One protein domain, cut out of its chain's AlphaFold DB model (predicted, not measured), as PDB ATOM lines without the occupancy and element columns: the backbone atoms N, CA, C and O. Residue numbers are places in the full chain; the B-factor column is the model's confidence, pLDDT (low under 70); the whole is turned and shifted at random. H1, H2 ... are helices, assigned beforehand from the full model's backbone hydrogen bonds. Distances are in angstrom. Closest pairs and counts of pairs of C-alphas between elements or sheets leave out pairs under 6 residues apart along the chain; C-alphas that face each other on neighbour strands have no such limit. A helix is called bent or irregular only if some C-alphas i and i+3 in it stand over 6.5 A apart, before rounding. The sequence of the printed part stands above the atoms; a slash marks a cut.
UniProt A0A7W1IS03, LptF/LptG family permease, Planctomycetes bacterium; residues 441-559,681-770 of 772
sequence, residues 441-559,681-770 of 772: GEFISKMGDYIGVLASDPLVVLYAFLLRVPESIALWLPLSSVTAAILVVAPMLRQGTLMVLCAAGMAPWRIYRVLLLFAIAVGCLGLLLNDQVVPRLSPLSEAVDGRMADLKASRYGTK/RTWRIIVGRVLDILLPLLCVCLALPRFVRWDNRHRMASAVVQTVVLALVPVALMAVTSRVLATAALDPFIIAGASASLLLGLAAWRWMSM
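What this domain is: This is residues 441 to 559 and 681 to 770 of the 772 residues of the protein "LptF/LptG family permease" of Planctomycetes bacterium (UniProt A0A7W1IS03). What shape is this? It is a bundle of long helices and arms roughly side by side, H4, H6a, H7a, H7b, H8 and H9, forking at one end: H6b, with H2 and H3 packed on it, turns off one way and H7a another. H5 lies at the opposite end. What is printed, and how large is it? The printed part has 209 residues with nine named helices, H1 to H9 in chain order, and no named strand: all helix. It is loose, radius of gyration of the C-alphas 21.9 A, and only just flat, spanning 73 by 45 by 25 A.

How they stand to each other: What stands near the first residues? H1, residues 441 to 445, touches no helix; H2, residues 447 to 454, and H3, residues 458 to 466, form a hairpin and only just touch, with 3 pairs of C-alphas within 8 A, Tyr 450 and Val 461 closest at 6.0 A. H6, residues 508 to 555, was assigned as one helix by its hydrogen bonds but is bent, C-alphas 531 and 534 being 6.8 A apart, into arms H6a, 508 to 531, and H6b, 534 to 555. H6b touches H3 with residues 541 to 548 alone, C-alphas of Ala 464 and Val 544 closest at 6.1 A. What comes next? H4, residues 469 to 494, touches H6a at a shallow tilt of 7 degrees, opposite ways, C-alphas of Ala 474 and Gly 526 closest at 5.6 A. H5, residues 497 to 503, is close to H4 but not clearly touching, C-alphas of Met 492 and Leu 498 closest at 5.5 A. What follows the cut? H7, residues 682 to 707, one helix by its hydrogen bonds, is bent, C-alphas 693 and 696 being 7.0 A apart; its arm H7a, 682 to 693, is apart from H6b, and its arm H7b, 696 to 707, touches H4, C-alphas of Pro 478 and Pro 696 closest at 4.2 A. H8, residues 710 to 743, forms hairpins with H7b, C-alphas of Cys 699 and Ala 727 closest at 4.5 A, and with H9, residues 748 to 769, C-alphas of Leu 741 and Pro 748 closest at 5.9 A. How complete are the backbones? Every O i to N i+4 pair is within hydrogen-bond range in H1, H2, H3, H5, H7a and H9, against 17 of 22 in H4, 18 of 20 in H6a, 16 of 18 in H6b, 5 of 8 in H7b and 23 of 30 in H8.

Where its parts are: Where are the anchors? H1 begins at C-alpha 441 (343.579, 343.768, 247.958) and H9 ends at C-alpha 769 (368.181, 315.560, 231.696). How long are the longer elements? From first to last C-alpha, H4 measures 34.9 A, H6a 35.3 A, H6b 30.7 A, H8 44.5 A and H9 31.4 A. Which are irregular? H4, H6b, H7b and H8 are: C-alphas 475 and 478 are 7.6 A apart, 536 and 539 6.8 A, 702 and 705 6.7 A, 714 and 717 8.7 A.

The domain as a whole: What is missing? Residues 560 to 680 are not printed, and C-alphas 559 and 681 are 37.3 A apart across the cut. How do the helices join? The links printed whole are tight. Where is confidence low? Twenty residues are under 70, among them 556 to 559 and 716 to 718; the mean pLDDT of the printed part is 83.1.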
ATOM      1  N   GLY A 441     342.904 343.904 246.662       65.19
ATOM      2  CA  GLY A 441     343.579 343.768 247.958       65.19
ATOM      3  C   GLY A 441     344.132 345.093 248.498       65.19
ATOM      4  O   GLY A 441     344.060 345.374 249.699       65.19
ATOM      5  N   GLU A 442     344.631 345.953 247.620       73.19
ATOM      6  CA  GLU A 442     345.127 347.271 247.997       73.19
ATOM      7  C   GLU A 442     343.990 348.263 248.280       73.19
ATOM      8  O   GLU A 442     344.032 349.001 249.270       73.19
ATOM      9  N   PHE A 443     342.933 348.230 247.466       72.31
ATOM     10  CA  PHE A 443     341.690 348.958 247.696       72.31
ATOM     11  C   PHE A 443     341.105 348.614 249.057       72.31
ATOM     12  O   PHE A 443     340.783 349.500 249.841       72.31
ATOM     13  N   ILE A 444     341.050 347.320 249.356       63.12
ATOM     14  CA  ILE A 444     340.675 346.769 250.649       63.12
ATOM     15  C   ILE A 444     341.538 347.360 251.768       63.12
ATOM     16  O   ILE A 444     341.010 347.843 252.770       63.12
ATOM     17  N   SER A 445     342.860 347.348 251.587       62.97
ATOM     18  CA  SER A 445     343.814 347.768 252.617       62.97
ATOM     19  C   SER A 445     343.696 349.256 252.954       62.97
ATOM     20  O   SER A 445     343.860 349.629 254.115       62.97
ATOM     21  N   LYS A 446     343.372 350.102 251.968       71.06
ATOM     22  CA  LYS A 446     343.206 351.558 252.139       71.06
ATOM     23  C   LYS A 446     341.752 352.035 252.036       71.06
ATOM     24  O   LYS A 446     341.492 353.233 251.936       71.06
ATOM     25  N   MET A 447     340.777 351.131 252.141       68.62
ATOM     26  CA  MET A 447     339.346 351.451 252.009       68.62
ATOM     27  C   MET A 447     338.891 352.514 253.021       68.62
ATOM     28  O   MET A 447     338.028 353.343 252.729       68.62
ATOM     29  N   GLY A 448     339.497 352.491 254.217       67.50
ATOM     30  CA  GLY A 448     339.427 353.529 255.253       67.50
ATOM     31  C   GLY A 448     339.573 354.945 254.705       67.50
ATOM     32  O   GLY A 448     338.727 355.806 254.942       67.50
ATOM     33  N   ASP A 449     340.654 355.145 253.966       75.38
ATOM     34  CA  ASP A 449     341.080 356.442 253.458       75.38
ATOM     35  C   ASP A 449     340.263 356.831 252.229       75.38
ATOM     36  O   ASP A 449     339.750 357.946 252.170       75.38
ATOM     37  N   TYR A 450     340.022 355.882 251.318       80.94
ATOM     38  CA  TYR A 450     339.233 356.138 250.114       80.94
ATOM     39  C   TYR A 450     337.806 356.565 250.424       80.94
ATOM     40  O   TYR A 450     337.385 357.614 249.957       80.94
ATOM     41  N   ILE A 451     337.068 355.824 251.257       77.62
ATOM     42  CA  ILE A 451     335.677 356.186 251.589       77.62
ATOM     43  C   ILE A 451     335.618 357.521 252.344       77.62
ATOM     44  O   ILE A 451     334.671 358.283 252.164       77.62
ATOM     45  N   GLY A 452     336.625 357.818 253.175       73.50
ATOM     46  CA  GLY A 452     336.703 359.084 253.904       73.50
ATOM     47  C   GLY A 452     336.793 360.306 252.983       73.50
ATOM     48  O   GLY A 452     336.264 361.357 253.331       73.50
ATOM     49  N   VAL A 453     337.410 360.158 251.808       81.75
ATOM     50  CA  VAL A 453     337.606 361.233 250.818       81.75
ATOM     51  C   VAL A 453     336.603 361.160 249.664       81.75
ATOM     52  O   VAL A 453     336.322 362.180 249.043       81.75
ATOM     53  N   LEU A 454     336.013 359.989 249.405       83.00
ATOM     54  CA  LEU A 454     335.192 359.709 248.223       83.00
ATOM     55  C   LEU A 454     334.027 360.684 248.043       83.00
ATOM     56  O   LEU A 454     333.725 361.072 246.921       83.00
ATOM     57  N   ALA A 455     333.384 361.090 249.139       79.19
ATOM     58  CA  ALA A 455     332.276 362.038 249.073       79.19
ATOM     59  C   ALA A 455     332.726 363.513 249.019       79.19
ATOM     60  O   ALA A 455     331.876 364.379 248.879       79.19
ATOM     61  N   SER A 456     334.020 363.810 249.188       82.88
ATOM     62  CA  SER A 456     334.578 365.162 249.034       82.88
ATOM     63  C   SER A 456     335.122 365.347 247.620       82.88
ATOM     64  O   SER A 456     334.767 366.307 246.950       82.88
ATOM     65  N   ASP A 457     335.978 364.426 247.170       86.31
ATOM     66  CA  ASP A 457     336.633 364.494 245.862       86.31
ATOM     67  C   ASP A 457     336.819 363.071 245.290       86.31
ATOM     68  O   ASP A 457     337.819 362.397 245.575       86.31
ATOM     69  N   PRO A 458     335.849 362.564 244.504       87.19
ATOM     70  CA  PRO A 458     335.928 361.222 243.932       87.19
ATOM     71  C   PRO A 458     337.012 361.101 242.852       87.19
ATOM     72  O   PRO A 458     337.534 360.005 242.632       87.19
ATOM     73  N   LEU A 459     337.387 362.205 242.196       89.38
ATOM     74  CA  LEU A 459     338.421 362.208 241.161       89.38
ATOM     75  C   LEU A 459     339.805 361.974 241.764       89.38
ATOM     76  O   LEU A 459     340.594 361.224 241.193       89.38
ATOM     77  N   VAL A 460     340.084 362.539 242.942       87.69
ATOM     78  CA  VAL A 460     341.329 362.270 243.681       87.69
ATOM     79  C   VAL A 460     341.441 360.793 244.061       87.69
ATOM     80  O   VAL A 460     342.511 360.208 243.905       87.69
ATOM     81  N   VAL A 461     340.344 360.162 244.493       87.62
ATOM     82  CA  VAL A 461     340.324 358.720 244.803       87.62
ATOM     83  C   VAL A 461     340.577 357.881 243.549       87.62
ATOM     84  O   VAL A 461     341.382 356.949 243.586       87.62
ATOM     85  N   LEU A 462     339.939 358.223 242.425       88.81
ATOM     86  CA  LEU A 462     340.166 357.542 241.150       88.81
ATOM     87  C   LEU A 462     341.618 357.694 240.684       88.81
ATOM     88  O   LEU A 462     342.239 356.712 240.280       88.81
ATOM     89  N   TYR A 463     342.181 358.898 240.775       90.44
ATOM     90  CA  TYR A 463     343.564 359.161 240.391       90.44
ATOM     91  C   TYR A 463     344.559 358.408 241.287       90.44
ATOM     92  O   TYR A 463     345.476 357.769 240.772       90.44
ATOM     93  N   ALA A 464     344.325 358.374 242.604       87.12
ATOM     94  CA  ALA A 464     345.111 357.576 243.550       87.12
ATOM     95  C   ALA A 464     345.098 356.080 243.206       87.12
ATOM     96  O   ALA A 464     346.120 355.400 243.302       87.12
ATOM     97  N   PHE A 465     343.936 355.567 242.794       87.38
ATOM     98  CA  PHE A 465     343.775 354.177 242.386       87.38
ATOM     99  C   PHE A 465     344.491 353.880 241.059       87.38
ATOM    100  O   PHE A 465     345.186 352.870 240.949       87.38
ATOM    101  N   LEU A 466     344.387 354.770 240.066       90.69
ATOM    102  CA  LEU A 466     345.042 354.614 238.762       90.69
ATOM    103  C   LEU A 466     346.574 354.631 238.857       90.69
ATOM    104  O   LEU A 466     347.231 353.871 238.145       90.69
ATOM    105  N   LEU A 467     347.146 355.434 239.759       90.56
ATOM    106  CA  LEU A 467     348.598 355.503 239.971       90.56
ATOM    107  C   LEU A 467     349.213 354.185 240.474       90.56
ATOM    108  O   LEU A 467     350.410 353.976 240.301       90.56
ATOM    109  N   ARG A 468     348.408 353.272 241.034       87.56
ATOM    110  CA  ARG A 468     348.854 351.964 241.560       87.56
ATOM    111  C   ARG A 468     348.791 350.830 240.548       87.56
ATOM    112  O   ARG A 468     349.375 349.767 240.762       87.56
ATOM    113  N   VAL A 469     348.094 351.041 239.432       90.88
ATOM    114  CA  VAL A 469     347.960 350.038 238.368       90.88
ATOM    115  C   VAL A 469     349.333 349.604 237.832       90.88
ATOM    116  O   VAL A 469     349.559 348.395 237.764       90.88
ATOM    117  N   PRO A 470     350.281 350.510 237.507       92.94
ATOM    118  CA  PRO A 470     351.588 350.109 236.980       92.94
ATOM    119  C   PRO A 470     352.417 349.293 237.974       92.94
ATOM    120  O   PRO A 470     353.038 348.310 237.578       92.94
ATOM    121  N   GLU A 471     352.379 349.655 239.259       86.69
ATOM    122  CA  GLU A 471     353.063 348.926 240.335       86.69
ATOM    123  C   GLU A 471     352.485 347.511 240.501       86.69
ATOM    124  O   GLU A 471     353.222 346.524 240.530       86.69
ATOM    125  N   SER A 472     351.154 347.388 240.493       86.44
ATOM    126  CA  SER A 472     350.457 346.095 240.561       86.44
ATOM    127  C   SER A 472     350.721 345.211 239.337       86.44
ATOM    128  O   SER A 472     350.829 343.989 239.464       86.44
ATOM    129  N   ILE A 473     350.817 345.801 238.139       91.38
ATOM    130  CA  ILE A 473     351.210 345.083 236.918       91.38
ATOM    131  C   ILE A 473     352.630 344.551 237.082       91.38
ATOM    132  O   ILE A 473     352.826 343.346 236.934       91.38
ATOM    133  N   ALA A 474     353.589 345.417 237.425       89.19
ATOM    134  CA  ALA A 474     355.001 345.060 237.542       89.19
ATOM    135  C   ALA A 474     355.224 343.891 238.515       89.19
ATOM    136  O   ALA A 474     355.947 342.950 238.187       89.19
ATOM    137  N   LEU A 475     354.520 343.896 239.652       85.38
ATOM    138  CA  LEU A 475     354.575 342.827 240.651       85.38
ATOM    139  C   LEU A 475     354.062 341.470 240.126       85.38
ATOM    140  O   LEU A 475     354.581 340.421 240.506       85.38
ATOM    141  N   TRP A 476     353.046 341.464 239.254       87.94
ATOM    142  CA  TRP A 476     352.414 340.233 238.751       87.94
ATOM    143  C   TRP A 476     353.044 339.685 237.458       87.94
ATOM    144  O   TRP A 476     352.784 338.535 237.083       87.94
ATOM    145  N   LEU A 477     353.895 340.461 236.775       90.94
ATOM    146  CA  LEU A 477     354.453 340.098 235.464       90.94
ATOM    147  C   LEU A 477     355.093 338.694 235.412       90.94
ATOM    148  O   LEU A 477     354.683 337.921 234.537       90.94
ATOM    149  N   PRO A 478     356.009 338.293 236.319       89.62
ATOM    150  CA  PRO A 478     356.695 337.002 236.202       89.62
ATOM    151  C   PRO A 478     355.763 335.800 236.369       89.62
ATOM    152  O   PRO A 478     355.862 334.815 235.641       89.62
ATOM    153  N   LEU A 479     354.812 335.882 237.302       86.44
ATOM    154  CA  LEU A 479     353.848 334.806 237.530       86.44
ATOM    155  C   LEU A 479     352.803 334.754 236.410       86.44
ATOM    156  O   LEU A 479     352.390 333.665 235.994       86.44
ATOM    157  N   SER A 480     352.413 335.910 235.865       88.31
ATOM    158  CA  SER A 480     351.456 335.983 234.760       88.31
ATOM    159  C   SER A 480     351.988 335.336 233.475       88.31
ATOM    160  O   SER A 480     351.229 334.647 232.790       88.31
ATOM    161  N   SER A 481     353.283 335.490 233.163       92.56
ATOM    162  CA  SER A 481     353.895 334.932 231.948       92.56
ATOM    163  C   SER A 481     353.969 333.406 231.995       92.56
ATOM    164  O   SER A 481     353.584 332.737 231.035       92.56
ATOM    165  N   VAL A 482     354.366 332.838 233.135       90.75
ATOM    166  CA  VAL A 482     354.381 331.385 233.352       90.75
ATOM    167  C   VAL A 482     352.977 330.817 233.300       90.75
ATOM    168  O   VAL A 482     352.736 329.819 232.626       90.75
ATOM    169  N   THR A 483     352.033 331.450 233.991       84.44
ATOM    170  CA  THR A 483     350.638 331.007 233.984       84.44
ATOM    171  C   THR A 483     350.085 331.012 232.557       84.44
ATOM    172  O   THR A 483     349.443 330.047 232.143       84.44
ATOM    173  N   ALA A 484     350.396 332.039 231.760       86.06
ATOM    174  CA  ALA A 484     350.052 332.076 230.342       86.06
ATOM    175  C   ALA A 484     350.725 330.948 229.545       86.06
ATOM    176  O   ALA A 484     350.055 330.302 228.742       86.06
ATOM    177  N   ALA A 485     352.004 330.654 229.795       89.62
ATOM    178  CA  ALA A 485     352.737 329.559 229.157       89.62
ATOM    179  C   ALA A 485     352.182 328.169 229.530       89.62
ATOM    180  O   ALA A 485     352.160 327.267 228.694       89.62
ATOM    181  N   ILE A 486     351.661 327.989 230.746       84.81
ATOM    182  CA  ILE A 486     350.947 326.769 231.154       84.81
ATOM    183  C   ILE A 486     349.596 326.686 230.436       84.81
ATOM    184  O   ILE A 486     349.258 325.636 229.889       84.81
ATOM    185  N   LEU A 487     348.831 327.783 230.388       79.31
ATOM    186  CA  LEU A 487     347.532 327.826 229.706       79.31
ATOM    187  C   LEU A 487     347.670 327.598 228.197       79.31
ATOM    188  O   LEU A 487     346.834 326.916 227.628       79.31
ATOM    189  N   VAL A 488     348.710 328.169 227.578       84.00
ATOM    190  CA  VAL A 488     349.627 327.576 226.586       84.00
ATOM    191  C   VAL A 488     349.561 326.074 226.304       84.00
ATOM    192  O   VAL A 488     348.745 325.567 225.530       84.00
ATOM    193  N   VAL A 489     350.530 325.410 226.929       86.12
ATOM    194  CA  VAL A 489     351.028 324.079 226.611       86.12
ATOM    195  C   VAL A 489     350.164 322.978 227.225       86.12
ATOM    196  O   VAL A 489     350.011 321.925 226.614       86.12
ATOM    197  N   ALA A 490     349.536 323.196 228.385       81.50
ATOM    198  CA  ALA A 490     348.759 322.152 229.055       81.50
ATOM    199  C   ALA A 490     347.561 321.656 228.214       81.50
ATOM    200  O   ALA A 490     347.412 320.441 228.060       81.50
ATOM    201  N   PRO A 491     346.736 322.524 227.586       77.06
ATOM    202  CA  PRO A 491     345.719 322.074 226.639       77.06
ATOM    203  C   PRO A 491     346.321 321.406 225.405       77.06
ATOM    204  O   PRO A 491     345.766 320.410 224.947       77.06
ATOM    205  N   MET A 492     347.454 321.910 224.899       81.75
ATOM    206  CA  MET A 492     348.115 321.328 223.729       81.75
ATOM    207  C   MET A 492     348.568 319.888 223.983       81.75
ATOM    208  O   MET A 492     348.415 319.035 223.105       81.75
ATOM    209  N   LEU A 493     349.070 319.615 225.190       83.00
ATOM    210  CA  LEU A 493     349.461 318.285 225.647       83.00
ATOM    211  C   LEU A 493     348.234 317.394 225.896       83.00
ATOM    212  O   LEU A 493     348.191 316.263 225.415       83.00
ATOM    213  N   ARG A 494     347.196 317.907 226.577       78.69
ATOM    214  CA  ARG A 494     345.957 317.153 226.859       78.69
ATOM    215  C   ARG A 494     345.241 316.720 225.576       78.69
ATOM    216  O   ARG A 494     344.797 315.578 225.479       78.69
ATOM    217  N   GLN A 495     345.141 317.628 224.605       82.06
ATOM    218  CA  GLN A 495     344.478 317.406 223.315       82.06
ATOM    219  C   GLN A 495     345.350 316.637 222.313       82.06
ATOM    220  O   GLN A 495     344.876 316.295 221.238       82.06
ATOM    221  N   GLY A 496     346.622 316.384 222.634       84.25
ATOM    222  CA  GLY A 496     347.553 315.686 221.750       84.25
ATOM    223  C   GLY A 496     348.063 316.500 220.561       84.25
ATOM    224  O   GLY A 496     348.833 315.978 219.767       84.25
ATOM    225  N   THR A 497     347.720 317.787 220.460       86.12
ATOM    226  CA  THR A 497     348.234 318.670 219.398       86.12
ATOM    227  C   THR A 497     349.761 318.721 219.381       86.12
ATOM    228  O   THR A 497     350.349 318.683 218.311       86.12
ATOM    229  N   LEU A 498     350.417 318.724 220.549       83.44
ATOM    230  CA  LEU A 498     351.879 318.714 220.621       83.44
ATOM    231  C   LEU A 498     352.465 317.424 220.021       83.44
ATOM    232  O   LEU A 498     353.443 317.493 219.291       83.44
ATOM    233  N   MET A 499     351.826 316.271 220.252       83.19
ATOM    234  CA  MET A 499     352.233 314.988 219.661       83.19
ATOM    235  C   MET A 499     352.040 314.978 218.140       83.19
ATOM    236  O   MET A 499     352.929 314.538 217.423       83.19
ATOM    237  N   VAL A 500     350.922 315.519 217.643       88.56
ATOM    238  CA  VAL A 500     350.648 315.631 216.197       88.56
ATOM    239  C   VAL A 500     351.675 316.529 215.503       88.56
ATOM    240  O   VAL A 500     352.180 316.177 214.442       88.56
ATOM    241  N   LEU A 501     352.023 317.667 216.111       86.19
ATOM    242  CA  LEU A 501     353.044 318.576 215.584       86.19
ATOM    243  C   LEU A 501     354.420 317.890 215.519       86.19
ATOM    244  O   LEU A 501     355.111 318.016 214.510       86.19
ATOM    245  N   CYS A 502     354.792 317.128 216.554       84.00
ATOM    246  CA  CYS A 502     356.031 316.349 216.560       84.00
ATOM    247  C   CYS A 502     356.027 315.228 215.513       84.00
ATOM    248  O   CYS A 502     357.022 315.049 214.817       84.00
ATOM    249  N   ALA A 503     354.908 314.514 215.359       87.56
ATOM    250  CA  ALA A 503     354.744 313.474 214.342       87.56
ATOM    251  C   ALA A 503     354.826 314.038 212.912       87.56
ATOM    252  O   ALA A 503     355.312 313.363 212.011       87.56
ATOM    253  N   ALA A 504     354.430 315.298 212.714       89.50
ATOM    254  CA  ALA A 504     354.606 316.034 211.462       89.50
ATOM    255  C   ALA A 504     356.049 316.547 211.236       89.50
ATOM    256  O   ALA A 504     356.277 317.371 210.353       89.50
ATOM    257  N   GLY A 505     357.023 316.106 212.041       86.31
ATOM    258  CA  GLY A 505     358.440 316.450 211.901       86.31
ATOM    259  C   GLY A 505     358.866 317.748 212.593       86.31
ATOM    260  O   GLY A 505     359.996 318.199 212.405       86.31
ATOM    261  N   MET A 506     358.008 318.382 213.403       84.56
ATOM    262  CA  MET A 506     358.397 319.597 214.125       84.56
ATOM    263  C   MET A 506     359.048 319.285 215.468       84.56
ATOM    264  O   MET A 506     358.425 318.740 216.374       84.56
ATOM    265  N   ALA A 507     360.295 319.724 215.633       83.31
ATOM    266  CA  ALA A 507     360.997 319.597 216.901       83.31
ATOM    267  C   ALA A 507     360.240 320.330 218.037       83.31
ATOM    268  O   ALA A 507     359.910 321.514 217.875       83.31
ATOM    269  N   PRO A 508     360.040 319.700 219.216       79.12
ATOM    270  CA  PRO A 508     359.360 320.321 220.359       79.12
ATOM    271  C   PRO A 508     359.956 321.678 220.752       79.12
ATOM    272  O   PRO A 508     359.227 322.613 221.087       79.12
ATOM    273  N   TRP A 509     361.284 321.819 220.652       81.38
ATOM    274  CA  TRP A 509     362.011 323.050 220.973       81.38
ATOM    275  C   TRP A 509     361.496 324.282 220.213       81.38
ATOM    276  O   TRP A 509     361.484 325.383 220.761       81.38
ATOM    277  N   ARG A 510     360.990 324.110 218.983       82.62
ATOM    278  CA  ARG A 510     360.439 325.214 218.184       82.62
ATOM    279  C   ARG A 510     359.217 325.854 218.848       82.62
ATOM    280  O   ARG A 510     359.108 327.078 218.848       82.62
ATOM    281  N   ILE A 511     358.343 325.044 219.450       81.25
ATOM    282  CA  ILE A 511     357.138 325.505 220.160       81.25
ATOM    283  C   ILE A 511     357.541 326.288 221.416       81.25
ATOM    284  O   ILE A 511     357.022 327.374 221.674       81.25
ATOM    285  N   TYR A 512     358.505 325.768 222.178       86.62
ATOM    286  CA  TYR A 512     358.946 326.398 223.422       86.62
ATOM    287  C   TYR A 512     359.751 327.680 223.196       86.62
ATOM    288  O   TYR A 512     359.567 328.634 223.951       86.62
ATOM    289  N   ARG A 513     360.560 327.771 222.132       88.94
ATOM    290  CA  ARG A 513     361.324 328.984 221.781       88.94
ATOM    291  C   ARG A 513     360.439 330.232 221.694       88.94
ATOM    292  O   ARG A 513     360.832 331.286 222.184       88.94
ATOM    293  N   VAL A 514     359.244 330.120 221.111       90.00
ATOM    294  CA  VAL A 514     358.297 331.249 221.002       90.00
ATOM    295  C   VAL A 514     357.846 331.728 222.386       90.00
ATOM    296  O   VAL A 514     357.775 332.930 222.631       90.00
ATOM    297  N   LEU A 515     357.600 330.800 223.315       91.56
ATOM    298  CA  LEU A 515     357.226 331.121 224.696       91.56
ATOM    299  C   LEU A 515     358.396 331.724 225.491       91.56
ATOM    300  O   LEU A 515     358.170 332.590 226.332       91.56
ATOM    301  N   LEU A 516     359.635 331.312 225.206       91.88
ATOM    302  CA  LEU A 516     360.843 331.886 225.812       91.88
ATOM    303  C   LEU A 516     361.088 333.327 225.349       91.88
ATOM    304  O   LEU A 516     361.327 334.201 226.179       91.88
ATOM    305  N   LEU A 517     360.960 333.602 224.048       91.81
ATOM    306  CA  LEU A 517     361.054 334.966 223.509       91.81
ATOM    307  C   LEU A 517     359.952 335.871 224.070       91.81
ATOM    308  O   LEU A 517     360.208 337.018 224.431       91.81
ATOM    309  N   PHE A 518     358.738 335.335 224.203       93.62
ATOM    310  CA  PHE A 518     357.646 336.019 224.885       93.62
ATOM    311  C   PHE A 518     358.003 336.353 226.346       93.62
ATOM    312  O   PHE A 518     357.779 337.480 226.781       93.62
ATOM    313  N   ALA A 519     358.614 335.426 227.091       94.69
ATOM    314  CA  ALA A 519     359.044 335.674 228.466       94.69
ATOM    315  C   ALA A 519     360.122 336.771 228.568       94.69
ATOM    316  O   ALA A 519     360.052 337.597 229.476       94.69
ATOM    317  N   ILE A 520     361.064 336.830 227.618       94.50
ATOM    318  CA  ILE A 520     362.061 337.914 227.529       94.50
ATOM    319  C   ILE A 520     361.371 339.262 227.303       94.50
ATOM    320  O   ILE A 520     361.654 340.219 228.019       94.50
ATOM    321  N   ALA A 521     360.420 339.335 226.367       94.31
ATOM    322  CA  ALA A 521     359.668 340.564 226.110       94.31
ATOM    323  C   ALA A 521     358.893 341.042 227.354       94.31
ATOM    324  O   ALA A 521     358.876 342.238 227.652       94.31
ATOM    325  N   VAL A 522     358.307 340.113 228.118       95.38
ATOM    326  CA  VAL A 522     357.666 340.416 229.409       95.38
ATOM    327  C   VAL A 522     358.684 340.925 230.440       95.38
ATOM    328  O   VAL A 522     358.382 341.870 231.166       95.38
ATOM    329  N   GLY A 523     359.891 340.355 230.489       94.12
ATOM    330  CA  GLY A 523     360.991 340.833 231.337       94.12
ATOM    331  C   GLY A 523     361.435 342.259 231.000       94.12
ATOM    332  O   GLY A 523     361.550 343.097 231.893       94.12
ATOM    333  N   CYS A 524     361.595 342.577 229.712       94.38
ATOM    334  CA  CYS A 524     361.908 343.934 229.254       94.38
ATOM    335  C   CYS A 524     360.803 344.939 229.615       94.38
ATOM    336  O   CYS A 524     361.100 346.059 230.030       94.38
ATOM    337  N   LEU A 525     359.531 344.541 229.507       94.31
ATOM    338  CA  LEU A 525     358.409 345.358 229.974       94.31
ATOM    339  C   LEU A 525     358.480 345.595 231.492       94.31
ATOM    340  O   LEU A 525     358.229 346.709 231.946       94.31
ATOM    341  N   GLY A 526     358.860 344.576 232.267       92.19
ATOM    342  CA  GLY A 526     359.082 344.692 233.709       92.19
ATOM    343  C   GLY A 526     360.165 345.708 234.067       92.19
ATOM    344  O   GLY A 526     359.940 346.542 234.941       92.19
ATOM    345  N   LEU A 527     361.287 345.716 233.340       91.12
ATOM    346  CA  LEU A 527     362.333 346.732 233.503       91.12
ATOM    347  C   LEU A 527     361.811 348.136 233.215       91.12
ATOM    348  O   LEU A 527     362.030 349.038 234.014       91.12
ATOM    349  N   LEU A 528     361.103 348.324 232.099       93.00
ATOM    350  CA  LEU A 528     360.530 349.623 231.750       93.00
ATOM    351  C   LEU A 528     359.595 350.130 232.860       93.00
ATOM    352  O   LEU A 528     359.649 351.303 233.236       93.00
ATOM    353  N   LEU A 529     358.768 349.246 233.424       91.50
ATOM    354  CA  LEU A 529     357.878 349.605 234.523       91.50
ATOM    355  C   LEU A 529     358.652 349.954 235.802       91.50
ATOM    356  O   LEU A 529     358.422 351.024 236.358       91.50
ATOM    357  N   ASN A 530     359.580 349.102 236.240       87.81
ATOM    358  CA  ASN A 530     360.301 349.271 237.506       87.81
ATOM    359  C   ASN A 530     361.374 350.370 237.472       87.81
ATOM    360  O   ASN A 530     361.668 350.960 238.509       87.81
ATOM    361  N   ASP A 531     361.962 350.654 236.310       90.19
ATOM    362  CA  ASP A 531     363.018 351.659 236.162       90.19
ATOM    363  C   ASP A 531     362.486 353.038 235.762       90.19
ATOM    364  O   ASP A 531     362.996 354.052 236.237       90.19
ATOM    365  N   GLN A 532     361.461 353.094 234.902       91.00
ATOM    366  CA  GLN A 532     360.997 354.356 234.318       91.00
ATOM    367  C   GLN A 532     359.604 354.754 234.792       91.00
ATOM    368  O   GLN A 532     359.399 355.909 235.156       91.00
ATOM    369  N   VAL A 533     358.632 353.839 234.783       91.44
ATOM    370  CA  VAL A 533     357.233 354.205 235.065       91.44
ATOM    371  C   VAL A 533     357.003 354.396 236.562       91.44
ATOM    372  O   VAL A 533     356.591 355.477 236.976       91.44
ATOM    373  N   VAL A 534     357.303 353.388 237.383       89.00
ATOM    374  CA  VAL A 534     357.056 353.416 238.833       89.00
ATOM    375  C   VAL A 534     357.812 354.576 239.502       89.00
ATOM    376  O   VAL A 534     357.139 355.417 240.096       89.00
ATOM    377  N   PRO A 535     359.142 354.746 239.326       87.38
ATOM    378  CA  PRO A 535     359.892 355.867 239.909       87.38
ATOM    379  C   PRO A 535     359.346 357.260 239.567       87.38
ATOM    380  O   PRO A 535     359.365 358.162 240.404       87.38
ATOM    381  N   ARG A 536     358.839 357.458 238.342       88.88
ATOM    382  CA  ARG A 536     358.277 358.749 237.905       88.88
ATOM    383  C   ARG A 536     356.885 359.010 238.475       88.88
ATOM    384  O   ARG A 536     356.521 360.169 238.663       88.88
ATOM    385  N   LEU A 537     356.114 357.960 238.753       88.62
ATOM    386  CA  LEU A 537     354.778 358.068 239.338       88.62
ATOM    387  C   LEU A 537     354.803 358.156 240.868       88.62
ATOM    388  O   LEU A 537     353.865 358.705 241.447       88.62
ATOM    389  N   SER A 538     355.861 357.689 241.539       82.94
ATOM    390  CA  SER A 538     355.936 357.701 243.006       82.94
ATOM    391  C   SER A 538     355.755 359.090 243.638       82.94
ATOM    392  O   SER A 538     354.952 359.192 244.565       82.94
ATOM    393  N   PRO A 539     356.387 360.182 243.149       79.31
ATOM    394  CA  PRO A 539     356.156 361.520 243.700       79.31
ATOM    395  C   PRO A 539     354.696 361.975 243.570       79.31
ATOM    396  O   PRO A 539     354.169 362.629 244.467       79.31
ATOM    397  N   LEU A 540     354.027 361.598 242.473       85.12
ATOM    398  CA  LEU A 540     352.609 361.894 242.256       85.12
ATOM    399  C   LEU A 540     351.732 361.081 243.212       85.12
ATOM    400  O   LEU A 540     350.830 361.642 243.829       85.12
ATOM    401  N   SER A 541     352.025 359.790 243.388       83.69
ATOM    402  CA  SER A 541     351.314 358.935 244.348       83.69
ATOM    403  C   SER A 541     351.427 359.484 245.767       83.69
ATOM    404  O   SER A 541     350.439 359.521 246.495       83.69
ATOM    405  N   GLU A 542     352.610 359.950 246.158       78.69
ATOM    406  CA  GLU A 542     352.834 360.554 247.469       78.69
ATOM    407  C   GLU A 542     352.101 361.890 247.645       78.69
ATOM    408  O   GLU A 542     351.536 362.142 248.711       78.69
ATOM    409  N   ALA A 543     352.080 362.742 246.615       81.38
ATOM    410  CA  ALA A 543     351.348 364.008 246.646       81.38
ATOM    411  C   ALA A 543     349.831 363.786 246.777       81.38
ATOM    412  O   ALA A 543     349.155 364.490 247.531       81.38
ATOM    413  N   VAL A 544     349.301 362.781 246.078       85.31
ATOM    414  CA  VAL A 544     347.882 362.408 246.121       85.31
ATOM    415  C   VAL A 544     347.510 361.780 247.462       85.31
ATOM    416  O   VAL A 544     346.506 362.181 248.050       85.31
ATOM    417  N   ASP A 545     348.325 360.857 247.983       81.38
ATOM    418  CA  ASP A 545     348.135 360.280 249.321       81.38
ATOM    419  C   ASP A 545     348.131 361.385 250.397       81.38
ATOM    420  O   ASP A 545     347.303 361.359 251.313       81.38
ATOM    421  N   GLY A 546     348.985 362.402 250.244       78.38
ATOM    422  CA  GLY A 546     348.984 363.575 251.109       78.38
ATOM    423  C   GLY A 546     347.689 364.389 251.028       78.38
ATOM    424  O   GLY A 546     347.021 364.601 252.042       78.38
ATOM    425  N   ARG A 547     347.271 364.775 249.816       82.81
ATOM    426  CA  ARG A 547     346.013 365.512 249.600       82.81
ATOM    427  C   ARG A 547     344.797 364.753 250.139       82.81
ATOM    428  O   ARG A 547     343.900 365.364 250.716       82.81
ATOM    429  N   MET A 548     344.757 363.427 249.988       83.19
ATOM    430  CA  MET A 548     343.699 362.594 250.570       83.19
ATOM    431  C   MET A 548     343.683 362.678 252.101       83.19
ATOM    432  O   MET A 548     342.612 362.787 252.698       83.19
ATOM    433  N   ALA A 549     344.850 362.659 252.744       80.06
ATOM    434  CA  ALA A 549     344.948 362.819 254.190       80.06
ATOM    435  C   ALA A 549     344.494 364.216 254.661       80.06
ATOM    436  O   ALA A 549     343.788 364.291 255.667       80.06
ATOM    437  N   ASP A 550     344.787 365.283 253.910       80.38
ATOM    438  CA  ASP A 550     344.297 366.642 254.202       80.38
ATOM    439  C   ASP A 550     342.774 366.758 254.080       80.38
ATOM    440  O   ASP A 550     342.102 367.240 254.995       80.38
ATOM    441  N   LEU A 551     342.201 366.255 252.981       81.50
ATOM    442  CA  LEU A 551     340.751 366.257 252.757       81.50
ATOM    443  C   LEU A 551     340.011 365.450 253.828       81.50
ATOM    444  O   LEU A 551     338.960 365.866 254.326       81.50
ATOM    445  N   LYS A 552     340.575 364.305 254.219       78.00
ATOM    446  CA  LYS A 552     340.055 363.484 255.313       78.00
ATOM    447  C   LYS A 552     340.108 364.243 256.640       78.00
ATOM    448  O   LYS A 552     339.132 364.230 257.385       78.00
ATOM    449  N   ALA A 553     341.222 364.906 256.935       78.31
ATOM    450  CA  ALA A 553     341.409 365.651 258.171       78.31
ATOM    451  C   ALA A 553     340.413 366.813 258.306       78.31
ATOM    452  O   ALA A 553     339.745 366.918 259.338       78.31
ATOM    453  N   SER A 554     340.244 367.593 257.233       79.19
ATOM    454  CA  SER A 554     339.265 368.684 257.132       79.19
ATOM    455  C   SER A 554     337.836 368.200 257.395       79.19
ATOM    456  O   SER A 554     337.121 368.802 258.190       79.19
ATOM    457  N   ARG A 555     337.442 367.057 256.818       72.69
ATOM    458  CA  ARG A 555     336.105 366.474 257.015       72.69
ATOM    459  C   ARG A 555     335.826 366.072 258.465       72.69
ATOM    460  O   ARG A 555     334.710 366.251 258.940       72.69
ATOM    461  N   TYR A 556     336.802 365.474 259.142       69.81
ATOM    462  CA  TYR A 556     336.623 364.965 260.507       69.81
ATOM    463  C   TYR A 556     336.996 365.987 261.594       69.81
ATOM    464  O   TYR A 556     337.005 365.626 262.767       69.81
ATOM    465  N   GLY A 557     337.334 367.233 261.233       66.19
ATOM    466  CA  GLY A 557     337.783 368.251 262.194       66.19
ATOM    467  C   GLY A 557     339.064 367.856 262.938       66.19
ATOM    468  O   GLY A 557     339.287 368.269 264.073       66.19
ATOM    469  N   THR A 558     339.893 367.005 262.328       68.50
ATOM    470  CA  THR A 558     341.133 366.495 262.936       68.50
ATOM    471  C   THR A 558     342.342 367.216 262.354       68.50
ATOM    472  O   THR A 558     342.308 367.667 261.211       68.50
ATOM    473  N   LYS A 559     343.437 367.323 263.118       63.59
ATOM    474  CA  LYS A 559     344.705 367.819 262.567       63.59
ATOM    475  C   LYS A 559     345.179 366.873 261.464       63.59
ATOM    476  O   LYS A 559     345.258 365.660 261.684       63.59
ATOM    477  N   ARG A 681     375.115 352.288 247.178       77.19
ATOM    478  CA  ARG A 681     374.119 351.285 246.780       77.19
ATOM    479  C   ARG A 681     373.649 351.381 245.342       77.19
ATOM    480  O   ARG A 681     372.867 350.537 244.907       77.19
ATOM    481  N   THR A 682     374.137 352.355 244.587       85.94
ATOM    482  CA  THR A 682     373.698 352.603 243.208       85.94
ATOM    483  C   THR A 682     373.793 351.349 242.340       85.94
ATOM    484  O   THR A 682     372.790 350.905 241.777       85.94
ATOM    485  N   TRP A 683     374.956 350.694 242.326       86.56
ATOM    486  CA  TRP A 683     375.150 349.465 241.555       86.56
ATOM    487  C   TRP A 683     374.333 348.283 242.073       86.56
ATOM    488  O   TRP A 683     373.863 347.481 241.273       86.56
ATOM    489  N   ARG A 684     374.068 348.204 243.383       86.19
ATOM    490  CA  ARG A 684     373.201 347.167 243.972       86.19
ATOM    491  C   ARG A 684     371.785 347.258 243.405       86.19
ATOM    492  O   ARG A 684     371.206 346.251 243.019       86.19
ATOM    493  N   ILE A 685     371.229 348.462 243.299       83.69
ATOM    494  CA  ILE A 685     369.864 348.647 242.787       83.69
ATOM    495  C   ILE A 685     369.804 348.374 241.282       83.69
ATOM    496  O   ILE A 685     368.907 347.663 240.829       83.69
ATOM    497  N   ILE A 686     370.767 348.892 240.514       88.62
ATOM    498  CA  ILE A 686     370.816 348.705 239.056       88.62
ATOM    499  C   ILE A 686     370.957 347.220 238.709       88.62
ATOM    500  O   ILE A 686     370.182 346.695 237.912       88.62
ATOM    501  N   VAL A 687     371.895 346.516 239.348       88.81
ATOM    502  CA  VAL A 687     372.098 345.079 239.134       88.81
ATOM    503  C   VAL A 687     370.854 344.278 239.537       88.81
ATOM    504  O   VAL A 687     370.460 343.367 238.811       88.81
ATOM    505  N   GLY A 688     370.181 344.654 240.631       85.81
ATOM    506  CA  GLY A 688     368.898 344.060 241.021       85.81
ATOM    507  C   GLY A 688     367.827 344.193 239.930       85.81
ATOM    508  O   GLY A 688     367.211 343.200 239.553       85.81
ATOM    509  N   ARG A 689     367.672 345.387 239.339       86.44
ATOM    510  CA  ARG A 689     366.732 345.621 238.224       86.44
ATOM    511  C   ARG A 689     367.065 344.790 236.988       86.44
ATOM    512  O   ARG A 689     366.158 344.315 236.309       86.44
ATOM    513  N   VAL A 690     368.351 344.611 236.689       87.38
ATOM    514  CA  VAL A 690     368.800 343.778 235.563       87.38
ATOM    515  C   VAL A 690     368.482 342.302 235.811       87.38
ATOM    516  O   VAL A 690     368.011 341.622 234.900       87.38
ATOM    517  N   LEU A 691     368.673 341.804 237.034       86.69
ATOM    518  CA  LEU A 691     368.290 340.435 237.397       86.69
ATOM    519  C   LEU A 691     366.783 340.196 237.252       86.69
ATOM    520  O   LEU A 691     366.378 339.144 236.752       86.69
ATOM    521  N   ASP A 692     365.955 341.178 237.610       85.00
ATOM    522  CA  ASP A 692     364.497 341.076 237.484       85.00
ATOM    523  C   ASP A 692     364.030 340.903 236.022       85.00
ATOM    524  O   ASP A 692     362.998 340.273 235.783       85.00
ATOM    525  N   ILE A 693     364.806 341.362 235.024       91.06
ATOM    526  CA  ILE A 693     364.532 341.110 233.589       91.06
ATOM    527  C   ILE A 693     364.527 339.612 233.292       91.06
ATOM    528  O   ILE A 693     363.716 339.124 232.500       91.06
ATOM    529  N   LEU A 694     365.447 338.871 233.911       90.94
ATOM    530  CA  LEU A 694     365.608 337.439 233.679       90.94
ATOM    531  C   LEU A 694     364.520 336.628 234.383       90.94
ATOM    532  O   LEU A 694     364.289 335.478 234.013       90.94
ATOM    533  N   LEU A 695     363.824 337.198 235.369       91.12
ATOM    534  CA  LEU A 695     362.915 336.451 236.228       91.12
ATOM    535  C   LEU A 695     361.762 335.768 235.459       91.12
ATOM    536  O   LEU A 695     361.613 334.552 235.613       91.12
ATOM    537  N   PRO A 696     360.991 336.442 234.576       93.56
ATOM    538  CA  PRO A 696     359.956 335.773 233.782       93.56
ATOM    539  C   PRO A 696     360.517 334.648 232.905       93.56
ATOM    540  O   PRO A 696     359.900 333.587 232.793       93.56
ATOM    541  N   LEU A 697     361.698 334.857 232.311       94.12
ATOM    542  CA  LEU A 697     362.385 333.851 231.503       94.12
ATOM    543  C   LEU A 697     362.759 332.633 232.351       94.12
ATOM    544  O   LEU A 697     362.435 331.511 231.973       94.12
ATOM    545  N   LEU A 698     363.391 332.837 233.507       92.00
ATOM    546  CA  LEU A 698     363.826 331.764 234.403       92.00
ATOM    547  C   LEU A 698     362.641 330.954 234.926       92.00
ATOM    548  O   LEU A 698     362.693 329.721 234.916       92.00
ATOM    549  N   CYS A 699     361.548 331.617 235.313       91.62
ATOM    550  CA  CYS A 699     360.337 330.925 235.737       91.62
ATOM    551  C   CYS A 699     359.773 330.042 234.615       91.62
ATOM    552  O   CYS A 699     359.443 328.884 234.863       91.62
ATOM    553  N   VAL A 700     359.699 330.552 233.380       91.94
ATOM    554  CA  VAL A 700     359.208 329.799 232.216       91.94
ATOM    555  C   VAL A 700     360.167 328.653 231.848       91.94
ATOM    556  O   VAL A 700     359.713 327.529 231.623       91.94
ATOM    557  N   CYS A 701     361.479 328.891 231.867       90.81
ATOM    558  CA  CYS A 701     362.523 327.898 231.596       90.81
ATOM    559  C   CYS A 701     362.509 326.724 232.581       90.81
ATOM    560  O   CYS A 701     362.693 325.586 232.158       90.81
ATOM    561  N   LEU A 702     362.294 326.973 233.875       88.88
ATOM    562  CA  LEU A 702     362.211 325.922 234.900       88.88
ATOM    563  C   LEU A 702     360.870 325.176 234.871       88.88
ATOM    564  O   LEU A 702     360.816 323.979 235.173       88.88
ATOM    565  N   ALA A 703     359.804 325.877 234.484       85.88
ATOM    566  CA  ALA A 703     358.438 325.377 234.440       85.88
ATOM    567  C   ALA A 703     358.162 324.445 233.245       85.88
ATOM    568  O   ALA A 703     357.712 323.307 233.415       85.88
ATOM    569  N   LEU A 704     358.429 324.922 232.028       85.69
ATOM    570  CA  LEU A 704     358.024 324.276 230.774       85.69
ATOM    571  C   LEU A 704     358.521 322.840 230.551       85.69
ATOM    572  O   LEU A 704     357.733 322.062 230.005       85.69
ATOM    573  N   PRO A 705     359.735 322.438 230.984       86.50
ATOM    574  CA  PRO A 705     360.242 321.081 230.776       86.50
ATOM    575  C   PRO A 705     359.268 319.985 231.227       86.50
ATOM    576  O   PRO A 705     359.189 318.913 230.634       86.50
ATOM    577  N   ARG A 706     358.433 320.261 232.235       82.38
ATOM    578  CA  ARG A 706     357.463 319.288 232.750       82.38
ATOM    579  C   ARG A 706     356.372 318.896 231.748       82.38
ATOM    580  O   ARG A 706     355.781 317.826 231.883       82.38
ATOM    581  N   PHE A 707     356.101 319.751 230.770       79.88
ATOM    582  CA  PHE A 707     355.129 319.494 229.713       79.88
ATOM    583  C   PHE A 707     355.765 318.915 228.442       79.88
ATOM    584  O   PHE A 707     355.039 318.658 227.485       79.88
ATOM    585  N   VAL A 708     357.090 318.720 228.427       74.69
ATOM    586  CA  VAL A 708     357.814 318.102 227.306       74.69
ATOM    587  C   VAL A 708     357.576 316.589 227.283       74.69
ATOM    588  O   VAL A 708     357.319 316.034 226.219       74.69
ATOM    589  N   ARG A 709     357.584 315.921 228.449       66.44
ATOM    590  CA  ARG A 709     357.299 314.479 228.552       66.44
ATOM    591  C   ARG A 709     355.804 314.181 228.433       66.44
ATOM    592  O   ARG A 709     354.988 314.714 229.193       66.44
ATOM    593  N   TRP A 710     355.458 313.281 227.513       70.19
ATOM    594  CA  TRP A 710     354.080 312.842 227.255       70.19
ATOM    595  C   TRP A 710     353.447 312.101 228.443       70.19
ATOM    596  O   TRP A 710     352.224 312.124 228.588       70.19
ATOM    597  N   ASP A 711     354.266 311.558 229.348       66.56
ATOM    598  CA  ASP A 711     353.862 310.813 230.553       66.56
ATOM    599  C   ASP A 711     352.853 311.568 231.422       66.56
ATOM    600  O   ASP A 711     351.962 310.992 232.052       66.56
ATOM    601  N   ASN A 712     352.960 312.898 231.441       71.69
ATOM    602  CA  ASN A 712     352.111 313.723 232.282       71.69
ATOM    603  C   ASN A 712     350.694 313.886 231.739       71.69
ATOM    604  O   ASN A 712     349.856 314.374 232.498       71.69
ATOM    605  N   ARG A 713     350.383 313.453 230.502       72.62
ATOM    606  CA  ARG A 713     349.052 313.572 229.865       72.62
ATOM    607  C   ARG A 713     347.917 313.088 230.769       72.62
ATOM    608  O   ARG A 713     346.887 313.749 230.863       72.62
ATOM    609  N   HIS A 714     348.128 311.976 231.468       70.81
ATOM    610  CA  HIS A 714     347.134 311.366 232.358       70.81
ATOM    611  C   HIS A 714     347.104 311.998 233.759       70.81
ATOM    612  O   HIS A 714     346.168 311.786 234.523       70.81
ATOM    613  N   ARG A 715     348.106 312.815 234.095       73.19
ATOM    614  CA  ARG A 715     348.279 313.473 235.395       73.19
ATOM    615  C   ARG A 715     348.385 314.999 235.250       73.19
ATOM    616  O   ARG A 715     349.189 315.650 235.916       73.19
ATOM    617  N   MET A 716     347.547 315.596 234.390       69.00
ATOM    618  CA  MET A 716     347.556 317.046 234.107       69.00
ATOM    619  C   MET A 716     347.507 317.906 235.372       69.00
ATOM    620  O   MET A 716     348.253 318.876 235.488       69.00
ATOM    621  N   ALA A 717     346.653 317.548 236.333       62.09
ATOM    622  CA  ALA A 717     346.494 318.323 237.558       62.09
ATOM    623  C   ALA A 717     347.794 318.381 238.378       62.09
ATOM    624  O   ALA A 717     348.207 319.465 238.787       62.09
ATOM    625  N   SER A 718     348.484 317.249 238.573       68.00
ATOM    626  CA  SER A 718     349.754 317.239 239.306       68.00
ATOM    627  C   SER A 718     350.864 317.934 238.524       68.00
ATOM    628  O   SER A 718     351.652 318.664 239.120       68.00
ATOM    629  N   ALA A 719     350.902 317.769 237.197       73.75
ATOM    630  CA  ALA A 719     351.884 318.435 236.350       73.75
ATOM    631  C   ALA A 719     351.765 319.962 236.441       73.75
ATOM    632  O   ALA A 719     352.771 320.641 236.641       73.75
ATOM    633  N   VAL A 720     350.544 320.506 236.390       72.69
ATOM    634  CA  VAL A 720     350.296 321.946 236.570       72.69
ATOM    635  C   VAL A 720     350.768 322.414 237.945       72.69
ATOM    636  O   VAL A 720     351.536 323.368 238.022       72.69
ATOM    637  N   VAL A 721     350.384 321.723 239.023       68.31
ATOM    638  CA  VAL A 721     350.770 322.103 240.397       68.31
ATOM    639  C   VAL A 721     352.276 322.145 240.564       68.31
ATOM    640  O   VAL A 721     352.831 323.132 241.034       68.31
ATOM    641  N   GLN A 722     352.951 321.082 240.154       76.81
ATOM    642  CA  GLN A 722     354.393 320.988 240.301       76.81
ATOM    643  C   GLN A 722     355.114 322.013 239.414       76.81
ATOM    644  O   GLN A 722     356.196 322.467 239.767       76.81
ATOM    645  N   THR A 723     354.516 322.409 238.287       82.69
ATOM    646  CA  THR A 723     355.036 323.497 237.454       82.69
ATOM    647  C   THR A 723     354.902 324.851 238.145       82.69
ATOM    648  O   THR A 723     355.856 325.620 238.146       82.69
ATOM    649  N   VAL A 724     353.757 325.129 238.774       77.56
ATOM    650  CA  VAL A 724     353.565 326.346 239.577       77.56
ATOM    651  C   VAL A 724     354.582 326.397 240.718       77.56
ATOM    652  O   VAL A 724     355.220 327.423 240.913       77.56
ATOM    653  N   VAL A 725     354.805 325.280 241.419       78.88
ATOM    654  CA  VAL A 725     355.828 325.192 242.476       78.88
ATOM    655  C   VAL A 725     357.230 325.470 241.924       78.88
ATOM    656  O   VAL A 725     357.963 326.265 242.502       78.88
ATOM    657  N   LEU A 726     357.598 324.880 240.783       85.00
ATOM    658  CA  LEU A 726     358.895 325.135 240.144       85.00
ATOM    659  C   LEU A 726     359.053 326.590 239.691       85.00
ATOM    660  O   LEU A 726     360.146 327.142 239.785       85.00
ATOM    661  N   ALA A 727     357.977 327.224 239.234       85.38
ATOM    662  CA  ALA A 727     357.987 328.623 238.827       85.38
ATOM    663  C   ALA A 727     358.199 329.592 239.999       85.38
ATOM    664  O   ALA A 727     358.692 330.697 239.788       85.38
ATOM    665  N   LEU A 728     357.864 329.177 241.226       83.69
ATOM    666  CA  LEU A 728     358.134 329.950 242.439       83.69
ATOM    667  C   LEU A 728     359.607 329.887 242.866       83.69
ATOM    668  O   LEU A 728     360.047 330.774 243.589       83.69
ATOM    669  N   VAL A 729     360.385 328.897 242.409       85.94
ATOM    670  CA  VAL A 729     361.800 328.746 242.801       85.94
ATOM    671  C   VAL A 729     362.650 329.953 242.371       85.94
ATOM    672  O   VAL A 729     363.325 330.511 243.235       85.94
ATOM    673  N   PRO A 730     362.599 330.441 241.111       88.06
ATOM    674  CA  PRO A 730     363.310 331.664 240.726       88.06
ATOM    675  C   PRO A 730     362.852 332.901 241.485       88.06
ATOM    676  O   PRO A 730     363.682 333.724 241.844       88.06
ATOM    677  N   VAL A 731     361.547 333.020 241.755       84.00
ATOM    678  CA  VAL A 731     360.987 334.158 242.499       84.00
ATOM    679  C   VAL A 731     361.540 334.174 243.922       84.00
ATOM    680  O   VAL A 731     362.018 335.205 244.387       84.00
ATOM    681  N   ALA A 732     361.532 333.021 244.594       76.62
ATOM    682  CA  ALA A 732     362.083 332.878 245.933       76.62
ATOM    683  C   ALA A 732     363.593 333.148 245.956       76.62
ATOM    684  O   ALA A 732     364.062 333.898 246.809       76.62
ATOM    685  N   LEU A 733     364.352 332.594 245.002       80.75
ATOM    686  CA  LEU A 733     365.794 332.819 244.952       80.75
ATOM    687  C   LEU A 733     366.130 334.285 244.655       80.75
ATOM    688  O   LEU A 733     366.981 334.838 245.339       80.75
ATOM    689  N   MET A 734     365.445 334.949 243.717       81.56
ATOM    690  CA  MET A 734     365.680 336.376 243.446       81.56
ATOM    691  C   MET A 734     365.288 337.270 244.627       81.56
ATOM    692  O   MET A 734     365.963 338.266 244.893       81.56
ATOM    693  N   ALA A 735     364.262 336.907 245.399       74.31
ATOM    694  CA  ALA A 735     363.944 337.601 246.648       74.31
ATOM    695  C   ALA A 735     365.081 337.480 247.683       74.31
ATOM    696  O   ALA A 735     365.380 338.439 248.393       74.31
ATOM    697  N   VAL A 736     365.761 336.330 247.745       72.19
ATOM    698  CA  VAL A 736     366.958 336.154 248.584       72.19
ATOM    699  C   VAL A 736     368.142 336.939 248.013       72.19
ATOM    700  O   VAL A 736     368.786 337.685 248.746       72.19
ATOM    701  N   THR A 737     368.404 336.844 246.709       78.81
ATOM    702  CA  THR A 737     369.508 337.548 246.041       78.81
ATOM    703  C   THR A 737     369.398 339.059 246.198       78.81
ATOM    704  O   THR A 737     370.369 339.691 246.598       78.81
ATOM    705  N   SER A 738     368.226 339.647 245.946       74.50
ATOM    706  CA  SER A 738     367.990 341.092 246.112       74.50
ATOM    707  C   SER A 738     368.245 341.563 247.545       74.50
ATOM    708  O   SER A 738     368.739 342.670 247.762       74.50
ATOM    709  N   ARG A 739     367.992 340.702 248.535       69.25
ATOM    710  CA  ARG A 739     368.338 340.973 249.926       69.25
ATOM    711  C   ARG A 739     369.840 340.902 250.180       69.25
ATOM    712  O   ARG A 739     370.378 341.831 250.773       69.25
ATOM    713  N   VAL A 740     370.507 339.832 249.745       71.25
ATOM    714  CA  VAL A 740     371.969 339.695 249.874       71.25
ATOM    715  C   VAL A 740     372.654 340.893 249.218       71.25
ATOM    716  O   VAL A 740     373.570 341.473 249.789       71.25
ATOM    717  N   LEU A 741     372.133 341.345 248.081       72.81
ATOM    718  CA  LEU A 741     372.588 342.542 247.388       72.81
ATOM    719  C   LEU A 741     372.436 343.812 248.235       72.81
ATOM    720  O   LEU A 741     373.265 344.710 248.141       72.81
ATOM    721  N   ALA A 742     371.413 343.896 249.086       65.19
ATOM    722  CA  ALA A 742     371.172 345.041 249.961       65.19
ATOM    723  C   ALA A 742     372.027 345.037 251.241       65.19
ATOM    724  O   ALA A 742     372.328 346.114 251.753       65.19
ATOM    725  N   THR A 743     372.412 343.866 251.763       64.94
ATOM    726  CA  THR A 743     373.057 343.740 253.087       64.94
ATOM    727  C   THR A 743     374.516 343.296 253.050       64.94
ATOM    728  O   THR A 743     375.278 343.668 253.937       64.94
ATOM    729  N   ALA A 744     374.932 342.505 252.058       68.50
ATOM    730  CA  ALA A 744     376.272 341.931 252.025       68.50
ATOM    731  C   ALA A 744     377.331 342.981 251.673       68.50
ATOM    732  O   ALA A 744     377.086 343.874 250.866       68.50
ATOM    733  N   ALA A 745     378.537 342.848 252.221       72.50
ATOM    734  CA  ALA A 745     379.689 343.665 251.828       72.50
ATOM    735  C   ALA A 745     380.316 343.230 250.483       72.50
ATOM    736  O   ALA A 745     381.247 343.866 250.007       72.50
ATOM    737  N   LEU A 746     379.816 342.145 249.881       79.00
ATOM    738  CA  LEU A 746     380.329 341.576 248.634       79.00
ATOM    739  C   LEU A 746     379.968 342.429 247.408       79.00
ATOM    740  O   LEU A 746     378.971 343.156 247.411       79.00
ATOM    741  N   ASP A 747     380.764 342.276 246.347       86.00
ATOM    742  CA  ASP A 747     380.535 342.928 245.058       86.00
ATOM    743  C   ASP A 747     379.155 342.532 244.477       86.00
ATOM    744  O   ASP A 747     378.868 341.332 244.317       86.00
ATOM    745  N   PRO A 748     378.298 343.516 244.135       85.94
ATOM    746  CA  PRO A 748     377.002 343.286 243.509       85.94
ATOM    747  C   PRO A 748     377.030 342.383 242.272       85.94
ATOM    748  O   PRO A 748     376.123 341.563 242.090       85.94
ATOM    749  N   PHE A 749     378.057 342.504 241.429       89.94
ATOM    750  CA  PHE A 749     378.154 341.759 240.174       89.94
ATOM    751  C   PHE A 749     378.413 340.270 240.409       89.94
ATOM    752  O   PHE A 749     377.849 339.432 239.703       89.94
ATOM    753  N   ILE A 750     379.195 339.926 241.436       89.38
ATOM    754  CA  ILE A 750     379.492 338.532 241.794       89.38
ATOM    755  C   ILE A 750     378.229 337.845 242.315       89.38
ATOM    756  O   ILE A 750     377.882 336.755 241.858       89.38
ATOM    757  N   ILE A 751     377.504 338.499 243.231       86.50
ATOM    758  CA  ILE A 751     376.250 337.970 243.790       86.50
ATOM    759  C   ILE A 751     375.236 337.712 242.669       86.50
ATOM    760  O   ILE A 751     374.608 336.646 242.612       86.50
ATOM    761  N   ALA A 752     375.086 338.677 241.763       86.50
ATOM    762  CA  ALA A 752     374.163 338.576 240.645       86.50
ATOM    763  C   ALA A 752     374.567 337.491 239.646       86.50
ATOM    764  O   ALA A 752     373.737 336.657 239.280       86.50
ATOM    765  N   GLY A 753     375.845 337.458 239.262       88.44
ATOM    766  CA  GLY A 753     376.398 336.454 238.362       88.44
ATOM    767  C   GLY A 753     376.226 335.038 238.906       88.44
ATOM    768  O   GLY A 753     375.739 334.165 238.187       88.44
ATOM    769  N   ALA A 754     376.532 334.814 240.187       89.19
ATOM    770  CA  ALA A 754     376.362 333.516 240.839       89.19
ATOM    771  C   ALA A 754     374.889 333.078 240.869       89.19
ATOM    772  O   ALA A 754     374.565 331.942 240.517       89.19
ATOM    773  N   SER A 755     373.985 333.995 241.225       86.81
ATOM    774  CA  SER A 755     372.545 333.720 241.305       86.81
ATOM    775  C   SER A 755     371.944 333.383 239.935       86.81
ATOM    776  O   SER A 755     371.209 332.401 239.798       86.81
ATOM    777  N   ALA A 756     372.280 334.169 238.909       87.94
ATOM    778  CA  ALA A 756     371.830 333.933 237.540       87.94
ATOM    779  C   ALA A 756     372.396 332.618 236.984       87.94
ATOM    780  O   ALA A 756     371.650 331.824 236.410       87.94
ATOM    781  N   SER A 757     373.685 332.348 237.212       90.00
ATOM    782  CA  SER A 757     374.350 331.120 236.759       90.00
ATOM    783  C   SER A 757     373.754 329.873 237.408       90.00
ATOM    784  O   SER A 757     373.521 328.883 236.718       90.00
ATOM    785  N   LEU A 758     373.429 329.923 238.705       91.19
ATOM    786  CA  LEU A 758     372.780 328.819 239.412       91.19
ATOM    787  C   LEU A 758     371.410 328.483 238.803       91.19
ATOM    788  O   LEU A 758     371.124 327.316 238.529       91.19
ATOM    789  N   LEU A 759     370.564 329.489 238.557       88.38
ATOM    790  CA  LEU A 759     369.229 329.268 237.985       88.38
ATOM    791  C   LEU A 759     369.275 328.839 236.522       88.38
ATOM    792  O   LEU A 759     368.514 327.952 236.129       88.38
ATOM    793  N   LEU A 760     370.158 329.438 235.721       89.44
ATOM    794  CA  LEU A 760     370.370 329.028 234.335       89.44
ATOM    795  C   LEU A 760     370.937 327.610 234.263       89.44
ATOM    796  O   LEU A 760     370.469 326.825 233.445       89.44
ATOM    797  N   GLY A 761     371.864 327.251 235.151       90.56
ATOM    798  CA  GLY A 761     372.403 325.899 235.279       90.56
ATOM    799  C   GLY A 761     371.331 324.881 235.666       90.56
ATOM    800  O   GLY A 761     371.202 323.849 235.012       90.56
ATOM    801  N   LEU A 762     370.491 325.189 236.661       89.38
ATOM    802  CA  LEU A 762     369.339 324.360 237.046       89.38
ATOM    803  C   LEU A 762     368.338 324.195 235.897       89.38
ATOM    804  O   LEU A 762     367.839 323.093 235.661       89.38
ATOM    805  N   ALA A 763     368.038 325.277 235.177       87.69
ATOM    806  CA  ALA A 763     367.180 325.225 234.004       87.69
ATOM    807  C   ALA A 763     367.807 324.347 232.912       87.69
ATOM    808  O   ALA A 763     367.169 323.396 232.462       87.69
ATOM    809  N   ALA A 764     369.058 324.605 232.530       87.88
ATOM    810  CA  ALA A 764     369.784 323.848 231.515       87.88
ATOM    811  C   ALA A 764     369.864 322.361 231.872       87.88
ATOM    812  O   ALA A 764     369.508 321.521 231.049       87.88
ATOM    813  N   TRP A 765     370.209 322.025 233.117       88.62
ATOM    814  CA  TRP A 765     370.221 320.648 233.605       88.62
ATOM    815  C   TRP A 765     368.851 319.981 233.465       88.62
ATOM    816  O   TRP A 765     368.768 318.838 233.017       88.62
ATOM    817  N   ARG A 766     367.751 320.684 233.763       85.94
ATOM    818  CA  ARG A 766     366.394 320.150 233.554       85.94
ATOM    819  C   ARG A 766     366.071 319.926 232.082       85.94
ATOM    820  O   ARG A 766     365.455 318.921 231.762       85.94
ATOM    821  N   TRP A 767     366.469 320.827 231.194       85.38
ATOM    822  CA  TRP A 767     366.274 320.638 229.754       85.38
ATOM    823  C   TRP A 767     367.145 319.492 229.203       85.38
ATOM    824  O   TRP A 767     366.660 318.699 228.402       85.38
ATOM    825  N   MET A 768     368.389 319.343 229.673       83.00
ATOM    826  CA  MET A 768     369.332 318.302 229.229       83.00
ATOM    827  C   MET A 768     369.021 316.913 229.797       83.00
ATOM    828  O   MET A 768     369.139 315.921 229.087       83.00
ATOM    829  N   SER A 769     368.607 316.823 231.063       75.00
ATOM    830  CA  SER A 769     368.181 315.560 231.696       75.00
ATOM    831  C   SER A 769     366.873 315.016 231.114       75.00
ATOM    832  O   SER A 769     366.526 313.856 231.326       75.00
ATOM    833  N   MET A 770     366.156 315.836 230.344       67.06
ATOM    834  CA  MET A 770     364.924 315.470 229.654       67.06
ATOM    835  C   MET A 770     365.146 315.111 228.180       67.06
ATOM    836  O   MET A 770     364.270 315.397 227.368       67.06
TER     837      MET A 770